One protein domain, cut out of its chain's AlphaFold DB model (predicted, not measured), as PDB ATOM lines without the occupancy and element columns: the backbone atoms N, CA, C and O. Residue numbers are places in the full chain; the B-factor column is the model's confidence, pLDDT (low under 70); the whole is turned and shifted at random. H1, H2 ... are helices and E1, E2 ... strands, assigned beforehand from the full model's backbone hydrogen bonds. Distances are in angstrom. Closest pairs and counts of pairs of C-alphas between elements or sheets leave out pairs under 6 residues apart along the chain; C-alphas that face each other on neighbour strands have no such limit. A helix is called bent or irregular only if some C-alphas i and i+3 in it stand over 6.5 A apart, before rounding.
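What this domain is: This is residues 25 to 121 of the 208 residues of an uncharacterized protein of Tetrasphaera jenkinsii Ben 74 (UniProt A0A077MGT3). One long helix, H4, runs through most of the domain's length, with the small ribbon of E1 and E2 beside its second half and the short H1 near its middle. At one end H3 and H5 make a corner; at the other end residues 44 to 49, of which 44 belongs to H2, stick out, and residues 98 to 112 fold back from H4 to H5. The printed part has 97 residues, in the order H1 E1 H2 E2 H3 H4 H5, mostly helix, with one antiparallel sheet, E1 - E2. It is compact, with a radius of gyration of the C-alphas of 14.5 A and spans of 40 by 30 by 21 A.

How they stand to each other: H1, residues 25 to 29, only just touches H4, residues 77 to 97, with 3 pairs of C-alphas within 8 A; the closest are Leu 29 and Leu 86, 7.0 A, and H4 uses residues 86 to 89 alone. E1, residues 37 to 39, and E2, residues 54 to 56, are antiparallel at 159 degrees; N 54 and O 39 are 2.8 A apart, N 39 and O 54 2.9 A. The closest C-alphas of E2 and H4 are those of Ile 55 and His 90, 7.3 A. H2, residues 41 to 44, touches no helix. H3, residues 61 to 67, touches H5, residues 113 to 120, about perpendicular at 88 degrees; the closest C-alphas are those of Ala 61 and Pro 113, 5.7 A. H3 and H4 are close but not clearly touching, the C-alphas of Trp 67 and Tyr 79 being closest at 7.3 A. H4 and H5 are apart. Each O i to N i+4 pair is within hydrogen-bond range in H1 and H5, 16 of 17 in H4 and 0 of 3 in H3, which has 3 of 4 O i to N i+3 pairs within range; H2 is too short for an i+4 pair.

Where its parts are: H1 begins at C-alpha 25 (292.594, 237.497, 294.034). H3 is 10.6 A long and irregular, with C-alphas 63 and 66 7.7 A apart. H4 is 30.6 A long, from C-alpha 77 (282.702, 252.457, 307.044) to C-alpha 97 (297.317, 251.430, 280.178). H5 is 10.2 A long and ends at C-alpha 120 (269.237, 239.584, 291.807).

The domain as a whole: The two C-alphas farthest apart, of Pro 46 and Ala 66, are 41.5 A apart. The printed part has no cut. The link from H4 to H5 is long, 15 residues. Residues 117 to 121 have pLDDT under 70.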
ATOM      1  N   PRO A  25     293.529 237.043 293.010       87.25
ATOM      2  CA  PRO A  25     292.594 237.497 294.034       87.25
ATOM      3  C   PRO A  25     293.301 238.247 295.161       87.25
ATOM      4  O   PRO A  25     292.795 239.262 295.624       87.25
ATOM      5  N   ALA A  26     294.490 237.800 295.576       89.44
ATOM      6  CA  ALA A  26     295.227 238.415 296.674       89.44
ATOM      7  C   ALA A  26     295.671 239.845 296.330       89.44
ATOM      8  O   ALA A  26     295.448 240.771 297.116       89.44
ATOM      9  N   GLY A  27     296.250 240.048 295.145       91.69
ATOM     10  CA  GLY A  27     296.602 241.375 294.648       91.69
ATOM     11  C   GLY A  27     295.375 242.262 294.492       91.69
ATOM     12  O   GLY A  27     295.388 243.407 294.944       91.69
ATOM     13  N   LEU A  28     294.282 241.731 293.943       91.06
ATOM     14  CA  LEU A  28     293.030 242.470 293.804       91.06
ATOM     15  C   LEU A  28     292.447 242.901 295.164       91.06
ATOM     16  O   LEU A  28     292.140 244.082 295.334       91.06
ATOM     17  N   LEU A  29     292.378 242.004 296.151       92.19
ATOM     18  CA  LEU A  29     291.954 242.322 297.523       92.19
ATOM     19  C   LEU A  29     292.864 243.376 298.169       92.19
ATOM     20  O   LEU A  29     292.388 244.247 298.896       92.19
ATOM     21  N   ALA A  30     294.158 243.375 297.839       93.12
ATOM     22  CA  ALA A  30     295.121 244.395 298.254       93.12
ATOM     23  C   ALA A  30     295.060 245.703 297.429       93.12
ATOM     24  O   ALA A  30     295.918 246.573 297.599       93.12
ATOM     25  N   GLY A  31     294.077 245.863 296.531       92.75
ATOM     26  CA  GLY A  31     293.921 247.057 295.690       92.75
ATOM     27  C   GLY A  31     294.945 247.156 294.553       92.75
ATOM     28  O   GLY A  31     295.251 248.248 294.083       92.75
ATOM     29  N   LYS A  32     295.509 246.030 294.115       93.50
ATOM     30  CA  LYS A  32     296.532 245.931 293.063       93.50
ATOM     31  C   LYS A  32     296.120 244.894 292.009       93.50
ATOM     32  O   LYS A  32     296.769 243.859 291.891       93.50
ATOM     33  N   PRO A  33     295.042 245.138 291.245       92.50
ATOM     34  CA  PRO A  33     294.571 244.168 290.263       92.50
ATOM     35  C   PRO A  33     295.606 243.933 289.154       92.50
ATOM     36  O   PRO A  33     296.142 244.884 288.579       92.50
ATOM     37  N   ALA A  34     295.852 242.665 288.809       89.06
ATOM     38  CA  ALA A  34     296.726 242.288 287.695       89.06
ATOM     39  C   ALA A  34     296.121 242.678 286.330       89.06
ATOM     40  O   ALA A  34     296.821 243.163 285.431       89.06
ATOM     41  N   MET A  35     294.797 242.560 286.200       87.56
ATOM     42  CA  MET A  35     294.037 242.872 284.990       87.56
ATOM     43  C   MET A  35     292.822 243.760 285.282       87.56
ATOM     44  O   MET A  35     292.344 243.822 286.409       87.56
ATOM     45  N   ALA A  36     292.291 244.411 284.248       90.06
ATOM     46  CA  ALA A  36     291.014 245.112 284.306       90.06
ATOM     47  C   ALA A  36     290.240 244.855 283.008       90.06
ATOM     48  O   ALA A  36     290.740 245.153 281.921       90.06
ATOM     49  N   TYR A  37     289.023 244.313 283.106       91.25
ATOM     50  CA  TYR A  37     288.102 244.300 281.972       91.25
ATOM     51  C   TYR A  37     287.378 245.643 281.923       91.25
ATOM     52  O   TYR A  37     286.525 245.905 282.764       91.25
ATOM     53  N   LEU A  38     287.742 246.492 280.963       94.56
ATOM     54  CA  LEU A  38     287.180 247.830 280.790       94.56
ATOM     55  C   LEU A  38     286.204 247.853 279.609       94.56
ATOM     56  O   LEU A  38     286.572 247.493 278.487       94.56
ATOM     57  N   SER A  39     284.990 248.341 279.842       94.88
ATOM     58  CA  SER A  39     283.988 248.566 278.801       94.88
ATOM     59  C   SER A  39     283.349 249.953 278.928       94.88
ATOM     60  O   SER A  39     283.426 250.584 279.978       94.88
ATOM     61  N   PHE A  40     282.726 250.440 277.852       95.62
ATOM     62  CA  PHE A  40     282.060 251.748 277.821       95.62
ATOM     63  C   PHE A  40     280.612 251.599 277.330       95.62
ATOM     64  O   PHE A  40     280.349 251.755 276.132       95.62
ATOM     65  N   PRO A  41     279.657 251.250 278.216       92.25
ATOM     66  CA  PRO A  41     278.273 250.978 277.828       92.25
ATOM     67  C   PRO A  41     277.606 252.145 277.098       92.25
ATOM     68  O   PRO A  41     276.919 251.926 276.101       92.25
ATOM     69  N   SER A  42     277.872 253.384 277.520       94.06
ATOM     70  CA  SER A  42     277.316 254.587 276.888       94.06
ATOM     71  C   SER A  42     277.674 254.732 275.408       94.06
ATOM     72  O   SER A  42     276.909 255.325 274.663       94.06
ATOM     73  N   LEU A  43     278.810 254.183 274.949       93.44
ATOM     74  CA  LEU A  43     279.189 254.250 273.528       93.44
ATOM     75  C   LEU A  43     278.296 253.377 272.634       93.44
ATOM     76  O   LEU A  43     278.321 253.516 271.414       93.44
ATOM     77  N   LYS A  44     277.511 252.477 273.236       91.56
ATOM     78  CA  LYS A  44     276.545 251.625 272.537       91.56
ATOM     79  C   LYS A  44     275.153 252.264 272.447       91.56
ATOM     80  O   LYS A  44     274.307 251.715 271.748       91.56
ATOM     81  N   ASP A  45     274.904 253.393 273.122       92.88
ATOM     82  CA  ASP A  45     273.654 254.157 273.010       92.88
ATOM     83  C   ASP A  45     273.915 255.495 272.293       92.88
ATOM     84  O   ASP A  45     274.486 256.408 272.892       92.88
ATOM     85  N   PRO A  46     273.459 255.665 271.035       92.25
ATOM     86  CA  PRO A  46     273.607 256.919 270.291       92.25
ATOM     87  C   PRO A  46     272.973 258.146 270.964       92.25
ATOM     88  O   PRO A  46     273.241 259.272 270.553       92.25
ATOM     89  N   ARG A  47     272.098 257.949 271.957       95.00
ATOM     90  CA  ARG A  47     271.413 259.024 272.690       95.00
ATOM     91  C   ARG A  47     272.123 259.402 273.989       95.00
ATOM     92  O   ARG A  47     271.654 260.304 274.683       95.00
ATOM     93  N   ALA A  48     273.199 258.707 274.358       93.00
ATOM     94  CA  ALA A  48     273.917 258.986 275.591       93.00
ATOM     95  C   ALA A  48     274.533 260.396 275.557       93.00
ATOM     96  O   ALA A  48     275.329 260.722 274.682       93.00
ATOM     97  N   THR A  49     274.181 261.224 276.542       93.69
ATOM     98  CA  THR A  49     274.734 262.580 276.734       93.69
ATOM     99  C   THR A  49     275.836 262.631 277.793       93.69
ATOM    100  O   THR A  49     276.508 263.648 277.951       93.69
ATOM    101  N   ARG A  50     276.017 261.533 278.534       92.94
ATOM    102  CA  ARG A  50     277.069 261.314 279.532       92.94
ATOM    103  C   ARG A  50     277.728 259.975 279.237       92.94
ATOM    104  O   ARG A  50     277.065 259.050 278.762       92.94
ATOM    105  N   HIS A  51     279.020 259.876 279.518       94.56
ATOM    106  CA  HIS A  51     279.780 258.658 279.272       94.56
ATOM    107  C   HIS A  51     279.941 257.841 280.546       94.56
ATOM    108  O   HIS A  51     280.176 258.391 281.620       94.56
ATOM    109  N   THR A  52     279.809 256.526 280.415       95.69
ATOM    110  CA  THR A  52     280.020 255.571 281.499       95.69
ATOM    111  C   THR A  52     281.123 254.604 281.114       95.69
ATOM    112  O   THR A  52     281.234 254.182 279.958       95.69
ATOM    113  N   ALA A  53     281.937 254.256 282.103       96.12
ATOM    114  CA  ALA A  53     282.920 253.196 282.023       96.12
ATOM    115  C   ALA A  53     282.568 252.136 283.066       96.12
ATOM    116  O   ALA A  53     282.133 252.463 284.168       96.12
ATOM    117  N   GLU A  54     282.763 250.876 282.712       96.06
ATOM    118  CA  GLU A  54     282.565 249.742 283.601       96.06
ATOM    119  C   GLU A  54     283.876 248.967 283.684       96.06
ATOM    120  O   GLU A  54     284.447 248.605 282.651       96.06
ATOM    121  N   ILE A  55     284.350 248.733 284.907       95.44
ATOM    122  CA  ILE A  55     285.522 247.903 285.173       95.44
ATOM    123  C   ILE A  55     285.068 246.686 285.968       95.44
ATOM    124  O   ILE A  55     284.565 246.831 287.082       95.44
ATOM    125  N   ILE A  56     285.244 245.499 285.393       91.69
ATOM    126  CA  ILE A  56     284.810 244.236 285.997       91.69
ATOM    127  C   ILE A  56     286.031 243.397 286.363       91.69
ATOM    128  O   ILE A  56     286.960 243.238 285.564       91.69
ATOM    129  N   ALA A  57     285.990 242.822 287.560       88.88
ATOM    130  CA  ALA A  57     286.911 241.794 288.018       88.88
ATOM    131  C   ALA A  57     286.159 240.742 288.840       88.88
ATOM    132  O   ALA A  57     285.125 241.032 289.445       88.88
ATOM    133  N   GLY A  58     286.675 239.513 288.841       83.94
ATOM    134  CA  GLY A  58     286.132 238.420 289.640       83.94
ATOM    135  C   GLY A  58     286.798 238.356 291.011       83.94
ATOM    136  O   GLY A  58     288.023 238.339 291.096       83.94
ATOM    137  N   LEU A  59     285.991 238.277 292.067       86.31
ATOM    138  CA  LEU A  59     286.429 237.899 293.408       86.31
ATOM    139  C   LEU A  59     285.506 236.814 293.965       86.31
ATOM    140  O   LEU A  59     284.302 236.859 293.691       86.31
ATOM    141  N   PRO A  60     286.038 235.878 294.767       82.62
ATOM    142  CA  PRO A  60     285.206 234.940 295.500       82.62
ATOM    143  C   PRO A  60     284.287 235.672 296.489       82.62
ATOM    144  O   PRO A  60     284.666 236.674 297.099       82.62
ATOM    145  N   ALA A  61     283.053 235.197 296.642       83.44
ATOM    146  CA  ALA A  61     282.047 235.866 297.468       83.44
ATOM    147  C   ALA A  61     282.316 235.724 298.973       83.44
ATOM    148  O   ALA A  61     281.861 236.548 299.772       83.44
ATOM    149  N   GLU A  62     283.056 234.691 299.366       87.06
ATOM    150  CA  GLU A  62     283.533 234.450 300.727       87.06
ATOM    151  C   GLU A  62     284.386 235.600 301.273       87.06
ATOM    152  O   GLU A  62     284.298 235.894 302.463       87.06
ATOM    153  N   GLU A  63     285.096 236.332 300.413       89.69
ATOM    154  CA  GLU A  63     285.873 237.520 300.801       89.69
ATOM    155  C   GLU A  63     284.987 238.651 301.342       89.69
ATOM    156  O   GLU A  63     285.449 239.556 302.034       89.69
ATOM    157  N   PHE A  64     283.681 238.589 301.072       90.56
ATOM    158  CA  PHE A  64     282.696 239.548 301.554       90.56
ATOM    159  C   PHE A  64     281.874 239.020 302.741       90.56
ATOM    160  O   PHE A  64     280.939 239.690 303.187       90.56
ATOM    161  N   ALA A  65     282.195 237.836 303.279       89.38
ATOM    162  CA  ALA A  65     281.397 237.178 304.315       89.38
ATOM    163  C   ALA A  65     281.209 238.034 305.580       89.38
ATOM    164  O   ALA A  65     280.127 238.006 306.166       89.38
ATOM    165  N   ALA A  66     282.208 238.844 305.950       91.12
ATOM    166  CA  ALA A  66     282.155 239.729 307.118       91.12
ATOM    167  C   ALA A  66     280.975 240.719 307.087       91.12
ATOM    168  O   ALA A  66     280.488 241.133 308.137       91.12
ATOM    169  N   TRP A  67     280.482 241.068 305.894       92.44
ATOM    170  CA  TRP A  67     279.386 242.022 305.722       92.44
ATOM    171  C   TRP A  67     278.073 241.373 305.281       92.44
ATOM    172  O   TRP A  67     277.120 242.105 305.013       92.44
ATOM    173  N   ARG A  68     277.986 240.039 305.204       85.75
ATOM    174  CA  ARG A  68     276.818 239.322 304.656       85.75
ATOM    175  C   ARG A  68     275.502 239.704 305.344       85.75
ATOM    176  O   ARG A  68     274.553 240.074 304.661       85.75
ATOM    177  N   ASP A  69     275.493 239.736 306.674       85.88
ATOM    178  CA  ASP A  69     274.283 239.986 307.477       85.88
ATOM    179  C   ASP A  69     273.988 241.477 307.718       85.88
ATOM    180  O   ASP A  69     273.113 241.848 308.504       85.88
ATOM    181  N   THR A  70     274.714 242.368 307.043       86.56
ATOM    182  CA  THR A  70     274.465 243.810 307.135       86.56
ATOM    183  C   THR A  70     273.399 244.257 306.128       86.56
ATOM    184  O   THR A  70     273.073 243.559 305.165       86.56
ATOM    185  N   ARG A  71     272.820 245.447 306.329       83.44
ATOM    186  CA  ARG A  71     271.778 245.979 305.437       83.44
ATOM    187  C   ARG A  71     272.401 246.744 304.269       83.44
ATOM    188  O   ARG A  71     273.385 247.462 304.439       83.44
ATOM    189  N   TRP A  72     271.788 246.654 303.089       82.00
ATOM    190  CA  TRP A  72     272.165 247.473 301.933       82.00
ATOM    191  C   TRP A  72     272.219 248.973 302.288       82.00
ATOM    192  O   TRP A  72     271.387 249.468 303.051       82.00
ATOM    193  N   GLN A  73     273.245 249.667 301.779       82.25
ATOM    194  CA  GLN A  73     273.643 251.041 302.139       82.25
ATOM    195  C   GLN A  73     273.990 251.283 303.624       82.25
ATOM    196  O   GLN A  73     274.222 252.419 304.026       82.25
ATOM    197  N   ARG A  74     274.033 250.242 304.462       85.88
ATOM    198  CA  ARG A  74     274.346 250.326 305.898       85.88
ATOM    199  C   ARG A  74     275.261 249.172 306.324       85.88
ATOM    200  O   ARG A  74     274.962 248.468 307.286       85.88
ATOM    201  N   ARG A  75     276.345 248.959 305.565       89.94
ATOM    202  CA  ARG A  75     277.311 247.865 305.789       89.94
ATOM    203  C   ARG A  75     278.508 248.239 306.672       89.94
ATOM    204  O   ARG A  75     279.187 247.340 307.138       89.94
ATOM    205  N   GLY A  76     278.711 249.529 306.938       92.94
ATOM    206  CA  GLY A  76     279.815 250.037 307.758       92.94
ATOM    207  C   GLY A  76     280.836 250.844 306.955       92.94
ATOM    208  O   GLY A  76     280.866 250.799 305.723       92.94
ATOM    209  N   GLU A  77     281.648 251.636 307.658       94.50
ATOM    210  CA  GLU A  77     282.702 252.457 307.044       94.50
ATOM    211  C   GLU A  77     283.865 251.619 306.510       94.50
ATOM    212  O   GLU A  77     284.481 251.995 305.513       94.50
ATOM    213  N   ASP A  78     284.138 250.484 307.147       94.75
ATOM    214  CA  ASP A  78     285.130 249.490 306.744       94.75
ATOM    215  C   ASP A  78     284.803 248.897 305.365       94.75
ATOM    216  O   ASP A  78     285.670 248.850 304.492       94.75
ATOM    217  N   TYR A  79     283.537 248.555 305.118       94.81
ATOM    218  CA  TYR A  79     283.069 248.086 303.814       94.81
ATOM    219  C   TYR A  79     283.216 249.153 302.721       94.81
ATOM    220  O   TYR A  79     283.684 248.879 301.614       94.81
ATOM    221  N   GLU A  80     282.833 250.397 303.019       94.62
ATOM    222  CA  GLU A  80     282.974 251.490 302.055       94.62
ATOM    223  C   GLU A  80     284.449 251.853 301.821       94.62
ATOM    224  O   GLU A  80     284.825 252.201 300.702       94.62
ATOM    225  N   ALA A  81     285.311 251.731 302.837       95.25
ATOM    226  CA  ALA A  81     286.756 251.874 302.679       95.25
ATOM    227  C   ALA A  81     287.335 250.774 301.783       95.25
ATOM    228  O   ALA A  81     288.102 251.075 300.867       95.25
ATOM    229  N   PHE A  82     286.903 249.529 301.983       94.69
ATOM    230  CA  PHE A  82     287.296 248.404 301.147       94.69
ATOM    231  C   PHE A  82     286.892 248.616 299.680       94.69
ATOM    232  O   PHE A  82     287.729 248.516 298.782       94.69
ATOM    233  N   LYS A  83     285.650 249.038 299.417       95.19
ATOM    234  CA  LYS A  83     285.207 249.401 298.060       95.19
ATOM    235  C   LYS A  83     286.044 250.520 297.439       95.19
ATOM    236  O   LYS A  83     286.402 250.425 296.266       95.19
ATOM    237  N   ARG A  84     286.374 251.568 298.204       96.38
ATOM    238  CA  ARG A  84     287.242 252.660 297.727       96.38
ATOM    239  C   ARG A  84     288.639 252.157 297.365       96.38
ATOM    240  O   ARG A  84     289.172 252.582 296.343       96.38
ATOM    241  N   GLN A  85     289.206 251.239 298.147       96.44
ATOM    242  CA  GLN A  85     290.490 250.608 297.835       96.44
ATOM    243  C   GLN A  85     290.427 249.815 296.523       96.44
ATOM    244  O   GLN A  85     291.300 249.979 295.669       96.44
ATOM    245  N   LEU A  86     289.379 249.007 296.331       95.44
ATOM    246  CA  LEU A  86     289.179 248.261 295.084       95.44
ATOM    247  C   LEU A  86     289.039 249.204 293.882       95.44
ATOM    248  O   LEU A  86     289.682 248.982 292.855       95.44
ATOM    249  N   ALA A  87     288.244 250.271 294.006       96.94
ATOM    250  CA  ALA A  87     288.092 251.274 292.955       96.94
ATOM    251  C   ALA A  87     289.421 251.949 292.602       96.94
ATOM    252  O   ALA A  87     289.798 251.984 291.433       96.94
ATOM    253  N   ALA A  88     290.151 252.445 293.605       97.25
ATOM    254  CA  ALA A  88     291.428 253.122 293.401       97.25
ATOM    255  C   ALA A  88     292.446 252.210 292.700       97.25
ATOM    256  O   ALA A  88     293.118 252.644 291.764       97.25
ATOM    257  N   GLY A  89     292.507 250.934 293.093       96.38
ATOM    258  CA  GLY A  89     293.363 249.938 292.452       96.38
ATOM    259  C   GLY A  89     293.049 249.732 290.971       96.38
ATOM    260  O   GLY A  89     293.953 249.731 290.134       96.38
ATOM    261  N   HIS A  90     291.767 249.604 290.627       96.12
ATOM    262  CA  HIS A  90     291.339 249.454 289.235       96.12
ATOM    263  C   HIS A  90     291.585 250.709 288.405       96.12
ATOM    264  O   HIS A  90     292.086 250.605 287.287       96.12
ATOM    265  N   ILE A  91     291.278 251.887 288.950       97.62
ATOM    266  CA  ILE A  91     291.521 253.163 288.272       97.62
ATOM    267  C   ILE A  91     293.016 253.314 287.990       97.62
ATOM    268  O   ILE A  91     293.383 253.562 286.847       97.62
ATOM    269  N   ALA A  92     293.887 253.058 288.971       96.88
ATOM    270  CA  ALA A  92     295.338 253.107 288.778       96.88
ATOM    271  C   ALA A  92     295.837 252.078 287.746       96.88
ATOM    272  O   ALA A  92     296.734 252.363 286.947       96.88
ATOM    273  N   ARG A  93     295.252 250.872 287.728       95.25
ATOM    274  CA  ARG A  93     295.580 249.833 286.743       95.25
ATOM    275  C   ARG A  93     295.209 250.247 285.321       95.25
ATOM    276  O   ARG A  93     295.992 249.966 284.412       95.25
ATOM    277  N   VAL A  94     294.041 250.868 285.145       96.50
ATOM    278  CA  VAL A  94     293.571 251.387 283.852       96.50
ATOM    279  C   VAL A  94     294.382 252.607 283.437       96.50
ATOM    280  O   VAL A  94     294.806 252.651 282.292       96.50
ATOM    281  N   GLU A  95     294.662 253.535 284.349       97.12
ATOM    282  CA  GLU A  95     295.474 254.735 284.111       97.12
ATOM    283  C   GLU A  95     296.852 254.388 283.532       97.12
ATOM    284  O   GLU A  95     297.320 255.024 282.592       97.12
ATOM    285  N   ARG A  96     297.476 253.307 284.022       94.94
ATOM    286  CA  ARG A  96     298.746 252.806 283.474       94.94
ATOM    287  C   ARG A  96     298.656 252.427 281.992       94.94
ATOM    288  O   ARG A  96     299.616 252.640 281.258       94.94
ATOM    289  N   ASP A  97     297.532 251.852 281.568       92.31
ATOM    290  CA  ASP A  97     297.317 251.430 280.178       92.31
ATOM    291  C   ASP A  97     296.678 252.544 279.328       92.31
ATOM    292  O   ASP A  97     296.798 252.542 278.102       92.31
ATOM    293  N   ARG A  98     295.978 253.487 279.969       93.81
ATOM    294  CA  ARG A  98     295.263 254.618 279.371       93.81
ATOM    295  C   ARG A  98     295.458 255.884 280.215       93.81
ATOM    296  O   ARG A  98     294.569 256.216 280.999       93.81
ATOM    297  N   PRO A  99     296.581 256.595 280.028       97.00
ATOM    298  CA  PRO A  99     296.850 257.832 280.749       97.00
ATOM    299  C   PRO A  99     295.754 258.883 280.534       97.00
ATOM    300  O   PRO A  99     295.265 259.053 279.412       97.00
ATOM    301  N   GLY A 100     295.386 259.591 281.600       96.62
ATOM    302  CA  GLY A 100     294.305 260.574 281.642       96.62
ATOM    303  C   GLY A 100     292.919 259.975 281.891       96.62
ATOM    304  O   GLY A 100     291.940 260.716 281.894       96.62
ATOM    305  N   PHE A 101     292.792 258.659 282.102       96.75
ATOM    306  CA  PHE A 101     291.504 258.038 282.419       96.75
ATOM    307  C   PHE A 101     290.966 258.532 283.763       96.75
ATOM    308  O   PHE A 101     289.784 258.858 283.852       96.75
ATOM    309  N   ALA A 102     291.822 258.614 284.784       96.88
ATOM    310  CA  ALA A 102     291.434 259.058 286.119       96.88
ATOM    311  C   ALA A 102     290.860 260.486 286.123       96.88
ATOM    312  O   ALA A 102     289.892 260.753 286.832       96.88
ATOM    313  N   ASP A 103     291.392 261.369 285.275       97.50
ATOM    314  CA  ASP A 103     290.959 262.769 285.163       97.50
ATOM    315  C   ASP A 103     289.557 262.919 284.546       97.50
ATOM    316  O   ASP A 103     288.909 263.955 284.706       97.50
ATOM    317  N   LEU A 104     289.060 261.889 283.852       96.31
ATOM    318  CA  LEU A 104     287.717 261.874 283.257       96.31
ATOM    319  C   LEU A 104     286.627 261.452 284.253       96.31
ATOM    320  O   LEU A 104     285.439 261.505 283.926       96.31
ATOM    321  N   ILE A 105     287.007 260.982 285.442       96.81
ATOM    322  CA  ILE A 105     286.083 260.368 286.393       96.81
ATOM    323  C   ILE A 105     285.440 261.443 287.273       96.81
ATOM    324  O   ILE A 105     286.064 261.995 288.172       96.81
ATOM    325  N   GLU A 106     284.147 261.683 287.062       96.62
ATOM    326  CA  GLU A 106     283.339 262.563 287.920       96.62
ATOM    327  C   GLU A 106     282.703 261.810 289.103       96.62
ATOM    328  O   GLU A 106     282.500 262.371 290.178       96.62
ATOM    329  N   HIS A 107     282.374 260.531 288.913       96.12
ATOM    330  CA  HIS A 107     281.702 259.710 289.915       96.12
ATOM    331  C   HIS A 107     282.164 258.254 289.838       96.12
ATOM    332  O   HIS A 107     282.372 257.720 288.748       96.12
ATOM    333  N   VAL A 108     282.283 257.609 291.001       97.00
ATOM    334  CA  VAL A 108     282.642 256.195 291.127       97.00
ATOM    335  C   VAL A 108     281.621 255.493 292.006       97.00
ATOM    336  O   VAL A 108     281.438 255.852 293.169       97.00
ATOM    337  N   GLU A 109     281.029 254.436 291.464       94.50
ATOM    338  CA  GLU A 109     280.208 253.487 292.201       94.50
ATOM    339  C   GLU A 109     280.837 252.095 292.093       94.50
ATOM    340  O   GLU A 109     281.351 251.710 291.044       94.50
ATOM    341  N   VAL A 110     280.809 251.336 293.189       94.12
ATOM    342  CA  VAL A 110     281.338 249.968 293.236       94.12
ATOM    343  C   VAL A 110     280.223 249.017 293.649       94.12
ATOM    344  O   VAL A 110     279.638 249.158 294.727       94.12
ATOM    345  N   SER A 111     279.967 248.026 292.803       90.81
ATOM    346  CA  SER A 111     279.139 246.867 293.129       90.81
ATOM    347  C   SER A 111     280.024 245.704 293.586       90.81
ATOM    348  O   SER A 111     281.177 245.594 293.174       90.81
ATOM    349  N   THR A 112     279.498 244.846 294.455       90.06
ATOM    350  CA  THR A 112     280.191 243.657 294.974       90.06
ATOM    351  C   THR A 112     279.255 242.446 294.906       90.06
ATOM    352  O   THR A 112     278.051 242.629 294.684       90.06
ATOM    353  N   PRO A 113     279.737 241.216 295.162       86.75
ATOM    354  CA  PRO A 113     278.868 240.043 295.252       86.75
ATOM    355  C   PRO A 113     277.680 240.225 296.216       86.75
ATOM    356  O   PRO A 113     276.580 239.770 295.923       86.75
ATOM    357  N   LEU A 114     277.839 240.978 297.312       83.81
ATOM    358  CA  LEU A 114     276.735 241.273 298.243       83.81
ATOM    359  C   LEU A 114     275.678 242.227 297.673       83.81
ATOM    360  O   LEU A 114     274.548 242.264 298.166       83.81
ATOM    361  N   THR A 115     276.042 243.051 296.689       79.56
ATOM    362  CA  THR A 115     275.078 243.861 295.935       79.56
ATOM    363  C   THR A 115     274.281 242.961 294.992       79.56
ATOM    364  O   THR A 115     273.062 243.078 294.928       79.56
ATOM    365  N   VAL A 116     274.951 242.030 294.306       73.31
ATOM    366  CA  VAL A 116     274.310 241.087 293.376       73.31
ATOM    367  C   VAL A 116     273.338 240.158 294.108       73.31
ATOM    368  O   VAL A 116     272.195 240.037 293.679       73.31
ATOM    369  N   ASP A 117     273.748 239.586 295.240       69.56
ATOM    370  CA  ASP A 117     272.895 238.741 296.091       69.56
ATOM    371  C   ASP A 117     271.621 239.492 296.522       69.56
ATOM    372  O   ASP A 117     270.498 239.041 296.296       69.56
ATOM    373  N   GLY A 118     271.783 240.722 297.023       62.34
ATOM    374  CA  GLY A 118     270.668 241.535 297.511       62.34
ATOM    375  C   GLY A 118     269.667 242.001 296.444       62.34
ATOM    376  O   GLY A 118     268.516 242.263 296.790       62.34
ATOM    377  N   PHE A 119     270.075 242.128 295.175       64.19
ATOM    378  CA  PHE A 119     269.211 242.642 294.102       64.19
ATOM    379  C   PHE A 119     268.713 241.582 293.126       64.19
ATOM    380  O   PHE A 119     267.588 241.691 292.640       64.19
ATOM    381  N   ALA A 120     269.543 240.593 292.810       60.47
ATOM    382  CA  ALA A 120     269.237 239.584 291.807       60.47
ATOM    383  C   ALA A 120     268.831 238.236 292.424       60.47
ATOM    384  O   ALA A 120     268.376 237.361 291.695       60.47
ATOM    385  N   GLY A 121     268.965 238.068 293.747       60.06
ATOM    386  CA  GLY A 121     268.619 236.825 294.440       60.06
ATOM    387  C   GLY A 121     269.565 235.662 294.133       60.06
ATOM    388  O   GLY A 121     269.256 234.526 294.484       60.06
TER     389      GLY A 121